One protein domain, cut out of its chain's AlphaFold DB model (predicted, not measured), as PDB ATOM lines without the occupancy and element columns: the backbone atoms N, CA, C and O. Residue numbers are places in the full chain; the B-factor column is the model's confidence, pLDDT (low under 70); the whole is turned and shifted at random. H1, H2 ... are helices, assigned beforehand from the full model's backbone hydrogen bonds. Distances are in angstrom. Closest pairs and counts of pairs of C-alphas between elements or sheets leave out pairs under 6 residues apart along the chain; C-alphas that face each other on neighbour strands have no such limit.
ATOM      1  N   LEU A   2     130.156 115.793  77.469       31.75
ATOM      2  CA  LEU A   2     131.588 116.070  77.555       31.75
ATOM      3  C   LEU A   2     132.161 116.364  76.156       31.75
ATOM      4  O   LEU A   2     132.185 115.509  75.270       31.75
ATOM      5  N   ILE A   3     132.571 117.611  75.952       44.59
ATOM      6  CA  ILE A   3     132.960 118.200  74.669       44.59
ATOM      7  C   ILE A   3     134.447 117.943  74.407       44.59
ATOM      8  O   ILE A   3     135.258 118.863  74.385       44.59
ATOM      9  N   VAL A   4     134.847 116.686  74.225       44.22
ATOM     10  CA  VAL A   4     136.215 116.389  73.767       44.22
ATOM     11  C   VAL A   4     136.158 115.365  72.643       44.22
ATOM     12  O   VAL A   4     136.574 114.216  72.769       44.22
ATOM     13  N   ARG A   5     135.615 115.786  71.494       49.25
ATOM     14  CA  ARG A   5     135.562 114.971  70.266       49.25
ATOM     15  C   ARG A   5     136.935 114.665  69.662       49.25
ATOM     16  O   ARG A   5     137.005 113.919  68.692       49.25
ATOM     17  N   PHE A   6     138.017 115.209  70.215       48.53
ATOM     18  CA  PHE A   6     139.350 115.001  69.665       48.53
ATOM     19  C   PHE A   6     139.993 113.683  70.089       48.53
ATOM     20  O   PHE A   6     140.807 113.143  69.342       48.53
ATOM     21  N   SER A   7     139.647 113.159  71.268       56.94
ATOM     22  CA  SER A   7     140.420 112.058  71.845       56.94
ATOM     23  C   SER A   7     139.749 111.406  73.066       56.94
ATOM     24  O   SER A   7     140.405 111.067  74.051       56.94
ATOM     25  N   CYS A   8     138.421 111.279  73.062       58.47
ATOM     26  CA  CYS A   8     137.727 110.658  74.186       58.47
ATOM     27  C   CYS A   8     138.044 109.147  74.258       58.47
ATOM     28  O   CYS A   8     137.931 108.463  73.232       58.47
ATOM     29  N   PRO A   9     138.426 108.612  75.434       67.12
ATOM     30  CA  PRO A   9     138.594 107.178  75.629       67.12
ATOM     31  C   PRO A   9     137.313 106.414  75.295       67.12
ATOM     32  O   PRO A   9     136.216 106.852  75.634       67.12
ATOM     33  N   THR A  10     137.429 105.235  74.686       74.62
ATOM     34  CA  THR A  10     136.266 104.432  74.242       74.62
ATOM     35  C   THR A  10     135.291 104.054  75.364       74.62
ATOM     36  O   THR A  10     134.120 103.770  75.099       74.62
ATOM     37  N   GLU A  11     135.779 104.038  76.604       73.81
ATOM     38  CA  GLU A  11     135.049 103.632  77.806       73.81
ATOM     39  C   GLU A  11     134.222 104.764  78.431       73.81
ATOM     40  O   GLU A  11     133.277 104.475  79.158       73.81
ATOM     41  N   ILE A  12     134.533 106.032  78.141       82.25
ATOM     42  CA  ILE A  12     133.908 107.195  78.784       82.25
ATOM     43  C   ILE A  12     133.023 107.900  77.756       82.25
ATOM     44  O   ILE A  12     133.512 108.362  76.730       82.25
ATOM     45  N   LYS A  13     131.713 107.992  78.001       82.06
ATOM     46  CA  LYS A  13     130.776 108.691  77.097       82.06
ATOM     47  C   LYS A  13     130.034 109.819  77.793       82.06
ATOM     48  O   LYS A  13     129.662 110.805  77.158       82.06
ATOM     49  N   THR A  14     129.801 109.650  79.082       85.00
ATOM     50  CA  THR A  14     128.996 110.530  79.919       85.00
ATOM     51  C   THR A  14     129.757 110.904  81.187       85.00
ATOM     52  O   THR A  14     130.807 110.334  81.486       85.00
ATOM     53  N   GLU A  15     129.268 111.905  81.914       84.88
ATOM     54  CA  GLU A  15     129.904 112.358  83.158       84.88
ATOM     55  C   GLU A  15     129.748 111.313  84.270       84.88
ATOM     56  O   GLU A  15     130.606 111.190  85.140       84.88
ATOM     57  N   GLU A  16     128.702 110.493  84.198       85.25
ATOM     58  CA  GLU A  16     128.452 109.374  85.098       85.25
ATOM     59  C   GLU A  16     129.516 108.270  84.964       85.25
ATOM     60  O   GLU A  16     129.882 107.647  85.961       85.25
ATOM     61  N   ASP A  17     130.086 108.080  83.767       85.50
ATOM     62  CA  ASP A  17     131.179 107.122  83.524       85.50
ATOM     63  C   ASP A  17     132.504 107.556  84.194       85.50
ATOM     64  O   ASP A  17     133.450 106.767  84.326       85.50
ATOM     65  N   LEU A  18     132.582 108.816  84.646       88.44
ATOM     66  CA  LEU A  18     133.729 109.356  85.378       88.44
ATOM     67  C   LEU A  18     133.716 108.992  86.871       88.44
ATOM     68  O   LEU A  18     134.617 109.403  87.610       88.44
ATOM     69  N   VAL A  19     132.725 108.221  87.324       89.88
ATOM     70  CA  VAL A  19     132.664 107.688  88.686       89.88
ATOM     71  C   VAL A  19     133.202 106.249  88.693       89.88
ATOM     72  O   VAL A  19     132.684 105.393  87.975       89.88
ATOM     73  N   PRO A  20     134.246 105.939  89.485       88.81
ATOM     74  CA  PRO A  20     134.799 104.595  89.549       88.81
ATOM     75  C   PRO A  20     133.891 103.643  90.354       88.81
ATOM     76  O   PRO A  20     133.129 104.081  91.216       88.81
ATOM     77  N   PRO A  21     134.026 102.317  90.160       86.81
ATOM     78  CA  PRO A  21     133.299 101.313  90.946       86.81
ATOM     79  C   PRO A  21     133.753 101.222  92.418       86.81
ATOM     80  O   PRO A  21     133.056 100.612  93.228       86.81
ATOM     81  N   GLY A  22     134.900 101.819  92.768       87.88
ATOM     82  CA  GLY A  22     135.496 101.778  94.103       87.88
ATOM     83  C   GLY A  22     136.272 100.488  94.403       87.88
ATOM     84  O   GLY A  22     136.050  99.437  93.798       87.88
ATOM     85  N   ALA A  23     137.202 100.563  95.358       90.00
ATOM     86  CA  ALA A  23     137.999  99.416  95.796       90.00
ATOM     87  C   ALA A  23     137.249  98.520  96.798       90.00
ATOM     88  O   ALA A  23     136.309  98.938  97.481       90.00
ATOM     89  N   LYS A  24     137.695  97.265  96.925       90.44
ATOM     90  CA  LYS A  24     137.114  96.312  97.882       90.44
ATOM     91  C   LYS A  24     137.454  96.708  99.331       90.44
ATOM     92  O   LYS A  24     138.539  97.232  99.594       90.44
ATOM     93  N   PRO A  25     136.579  96.408 100.309       90.56
ATOM     94  CA  PRO A  25     136.895  96.633 101.716       90.56
ATOM     95  C   PRO A  25     138.174  95.892 102.136       90.56
ATOM     96  O   PRO A  25     138.331  94.706 101.851       90.56
ATOM     97  N   GLY A  26     139.075  96.589 102.831       91.94
ATOM     98  CA  GLY A  26     140.339  96.025 103.320       91.94
ATOM     99  C   GLY A  26     141.500  96.046 102.319       91.94
ATOM    100  O   GLY A  26     142.582  95.577 102.662       91.94
ATOM    101  N   THR A  27     141.312  96.601 101.117       91.75
ATOM    102  CA  THR A  27     142.399  96.849 100.152       91.75
ATOM    103  C   THR A  27     142.736  98.334 100.054       91.75
ATOM    104  O   THR A  27     141.873  99.180 100.276       91.75
ATOM    105  N   ILE A  28     143.989  98.651  99.716       91.56
ATOM    106  CA  ILE A  28     144.396 100.019  99.376       91.56
ATOM    107  C   ILE A  28     143.969 100.264  97.921       91.56
ATOM    108  O   ILE A  28     144.366  99.470  97.065       91.56
ATOM    109  N   PRO A  29     143.155 101.298  97.637       90.38
ATOM    110  CA  PRO A  29     142.724 101.595  96.278       90.38
ATOM    111  C   PRO A  29     143.909 102.017  95.413       90.38
ATOM    112  O   PRO A  29     144.802 102.732  95.871       90.38
ATOM    113  N   THR A  30     143.889 101.595  94.155       90.19
ATOM    114  CA  THR A  30     144.752 102.169  93.119       90.19
ATOM    115  C   THR A  30     144.177 103.492  92.613       90.19
ATOM    116  O   THR A  30     142.979 103.745  92.753       90.19
ATOM    117  N   ASP A  31     145.011 104.329  91.994       89.00
ATOM    118  CA  ASP A  31     144.598 105.658  91.516       89.00
ATOM    119  C   ASP A  31     143.380 105.575  90.580       89.00
ATOM    120  O   ASP A  31     142.431 106.338  90.717       89.00
ATOM    121  N   ILE A  32     143.315 104.565  89.704       89.25
ATOM    122  CA  ILE A  32     142.177 104.364  88.791       89.25
ATOM    123  C   ILE A  32     140.874 103.957  89.501       89.25
ATOM    124  O   ILE A  32     139.787 104.169  88.968       89.25
ATOM    125  N   GLU A  33     140.949 103.358  90.689       89.62
ATOM    126  CA  GLU A  33     139.778 102.902  91.449       89.62
ATOM    127  C   GLU A  33     139.171 104.009  92.317       89.62
ATOM    128  O   GLU A  33     138.050 103.846  92.801       89.62
ATOM    129  N   HIS A  34     139.890 105.121  92.511       90.81
ATOM    130  CA  HIS A  34     139.458 106.226  93.368       90.81
ATOM    131  C   HIS A  34     139.436 107.594  92.671       90.81
ATOM    132  O   HIS A  34     138.729 108.485  93.136       90.81
ATOM    133  N   ALA A  35     140.137 107.757  91.545       91.81
ATOM    134  CA  ALA A  35     140.068 108.964  90.732       91.81
ATOM    135  C   ALA A  35     138.645 109.201  90.213       91.81
ATOM    136  O   ALA A  35     137.964 108.275  89.755       91.81
ATOM    137  N   THR A  36     138.215 110.461  90.242       90.81
ATOM    138  CA  THR A  36     136.883 110.900  89.795       90.81
ATOM    139  C   THR A  36     136.992 112.099  88.857       90.81
ATOM    140  O   THR A  36     137.967 112.850  88.887       90.81
ATOM    141  N   GLY A  37     135.989 112.291  87.997       90.38
ATOM    142  CA  GLY A  37     135.908 113.474  87.135       90.38
ATOM    143  C   GLY A  37     137.055 113.573  86.118       90.38
ATOM    144  O   GLY A  37     137.375 112.598  85.437       90.38
ATOM    145  N   LEU A  38     137.664 114.760  86.003       90.69
ATOM    146  CA  LEU A  38     138.735 115.034  85.032       90.69
ATOM    147  C   LEU A  38     140.010 114.225  85.292       90.69
ATOM    148  O   LEU A  38     140.683 113.840  84.341       90.69
ATOM    149  N   GLU A  39     140.316 113.925  86.554       90.31
ATOM    150  CA  GLU A  39     141.470 113.095  86.913       90.31
ATOM    151  C   GLU A  39     141.321 111.687  86.326       90.31
ATOM    152  O   GLU A  39     142.233 111.160  85.690       90.31
ATOM    153  N   ARG A  40     140.129 111.095  86.466       90.25
ATOM    154  CA  ARG A  40     139.827 109.786  85.882       90.25
ATOM    155  C   ARG A  40     139.889 109.825  84.360       90.25
ATOM    156  O   ARG A  40     140.452 108.915  83.759       90.25
ATOM    157  N   LEU A  41     139.330 110.872  83.752       90.62
ATOM    158  CA  LEU A  41     139.368 111.075  82.307       90.62
ATOM    159  C   LEU A  41     140.817 111.059  81.799       90.62
ATOM    160  O   LEU A  41     141.145 110.273  80.912       90.62
ATOM    161  N   GLU A  42     141.688 111.864  82.408       90.31
ATOM    162  CA  GLU A  42     143.107 111.951  82.061       90.31
ATOM    163  C   GLU A  42     143.841 110.616  82.264       90.31
ATOM    164  O   GLU A  42     144.566 110.173  81.370       90.31
ATOM    165  N   LEU A  43     143.635 109.942  83.402       90.38
ATOM    166  CA  LEU A  43     144.260 108.649  83.699       90.38
ATOM    167  C   LEU A  43     143.850 107.573  82.688       90.38
ATOM    168  O   LEU A  43     144.714 106.894  82.130       90.38
ATOM    169  N   THR A  44     142.553 107.437  82.404       90.19
ATOM    170  CA  THR A  44     142.046 106.478  81.415       90.19
ATOM    171  C   THR A  44     142.551 106.804  80.007       90.19
ATOM    172  O   THR A  44     142.947 105.891  79.281       90.19
ATOM    173  N   GLY A  45     142.621 108.085  79.629       89.62
ATOM    174  CA  GLY A  45     143.232 108.514  78.367       89.62
ATOM    175  C   GLY A  45     144.693 108.098  78.261       89.62
ATOM    176  O   GLY A  45     145.079 107.409  77.314       89.62
ATOM    177  N   LYS A  46     145.493 108.417  79.282       89.75
ATOM    178  CA  LYS A  46     146.917 108.062  79.336       89.75
ATOM    179  C   LYS A  46     147.144 106.552  79.285       89.75
ATOM    180  O   LYS A  46     148.066 106.110  78.602       89.75
ATOM    181  N   MET A  47     146.288 105.751  79.924       89.00
ATOM    182  CA  MET A  47     146.332 104.283  79.825       89.00
ATOM    183  C   MET A  47     146.096 103.775  78.395       89.00
ATOM    184  O   MET A  47     146.672 102.763  78.004       89.00
ATOM    185  N   GLN A  48     145.286 104.482  77.603       89.00
ATOM    186  CA  GLN A  48     145.040 104.186  76.188       89.00
ATOM    187  C   GLN A  48     146.074 104.835  75.246       89.00
ATOM    188  O   GLN A  48     145.979 104.682  74.029       89.00
ATOM    189  N   GLY A  49     147.077 105.538  75.788       87.69
ATOM    190  CA  GLY A  49     148.086 106.263  75.010       87.69
ATOM    191  C   GLY A  49     147.563 107.554  74.375       87.69
ATOM    192  O   GLY A  49     148.150 108.044  73.412       87.69
ATOM    193  N   ILE A  50     146.456 108.086  74.893       86.88
ATOM    194  CA  ILE A  50     145.784 109.279  74.397       86.88
ATOM    195  C   ILE A  50     145.981 110.419  75.398       86.88
ATOM    196  O   ILE A  50     145.564 110.317  76.550       86.88
ATOM    197  N   ASP A  51     146.576 111.523  74.948       87.19
ATOM    198  CA  ASP A  51     146.637 112.748  75.743       87.19
ATOM    199  C   ASP A  51     145.401 113.606  75.466       87.19
ATOM    200  O   ASP A  51     145.203 114.086  74.350       87.19
ATOM    201  N   ILE A  52     144.535 113.732  76.471       86.19
ATOM    202  CA  ILE A  52     143.232 114.399  76.344       86.19
ATOM    203  C   ILE A  52     143.382 115.920  76.358       86.19
ATOM    204  O   ILE A  52     142.576 116.633  75.760       86.19
ATOM    205  N   PHE A  53     144.437 116.412  77.003       87.00
ATOM    206  CA  PHE A  53     144.789 117.820  77.014       87.00
ATOM    207  C   PHE A  53     146.004 117.998  76.110       87.00
ATOM    208  O   PHE A  53     147.124 117.695  76.501       87.00
ATOM    209  N   ASP A  54     145.789 118.452  74.874       85.56
ATOM    210  CA  ASP A  54     146.882 118.622  73.916       85.56
ATOM    211  C   ASP A  54     147.857 119.716  74.386       85.56
ATOM    212  O   ASP A  54     147.601 120.909  74.227       85.56
TER     213      ASP A  54
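AT A GLANCE: This is residues 2 to 54 of the 158 residues of the protein "COX5B-domain-containing protein" of Aspergillus uvarum CBS 121591 (UniProt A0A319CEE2). Little regular structure is found here: a long unnamed stretch, residues 2 to 30, runs from one end of an elongated outline, near Phe 6, to a turn at the other end, near Gly 26, and folds back into two helices, short H1 and then longer H2, which lie between those ends. The printed part has 53 residues, 15 of them in the two named helices, with no named strand; the class is all helix. It is only just compact, close to loose, with a radius of gyration of the C-alphas of 11.7 A, and spans 39 by 21 by 15 A.

HOW THE PARTS SIT: Go along to H1, residues 31 to 34; a tight link of 2 residues leads on to H2, residues 37 to 47. They only just touch, with 3 pairs of C-alphas within 8 A; the closest C-alphas, of Ile 32 and Arg 40, are 6.6 A apart. In H2 every O i to N i+4 pair is within hydrogen-bond range; H1 is too short for such a pair, and its one O i to N i+3 pair is within range.

IN THESE COORDINATES: Find C-alpha 31 at (144.598, 105.658, 91.516), where H1 begins. H2 runs 15.7 A, from C-alpha 37 to C-alpha 47 at (146.332, 104.283, 79.825).

THE WHOLE: The C-alphas farthest apart, of Phe 6 and Gly 26, are 38.6 A apart. The printed part has no cut. Residues 2 to 9 have pLDDT under 70.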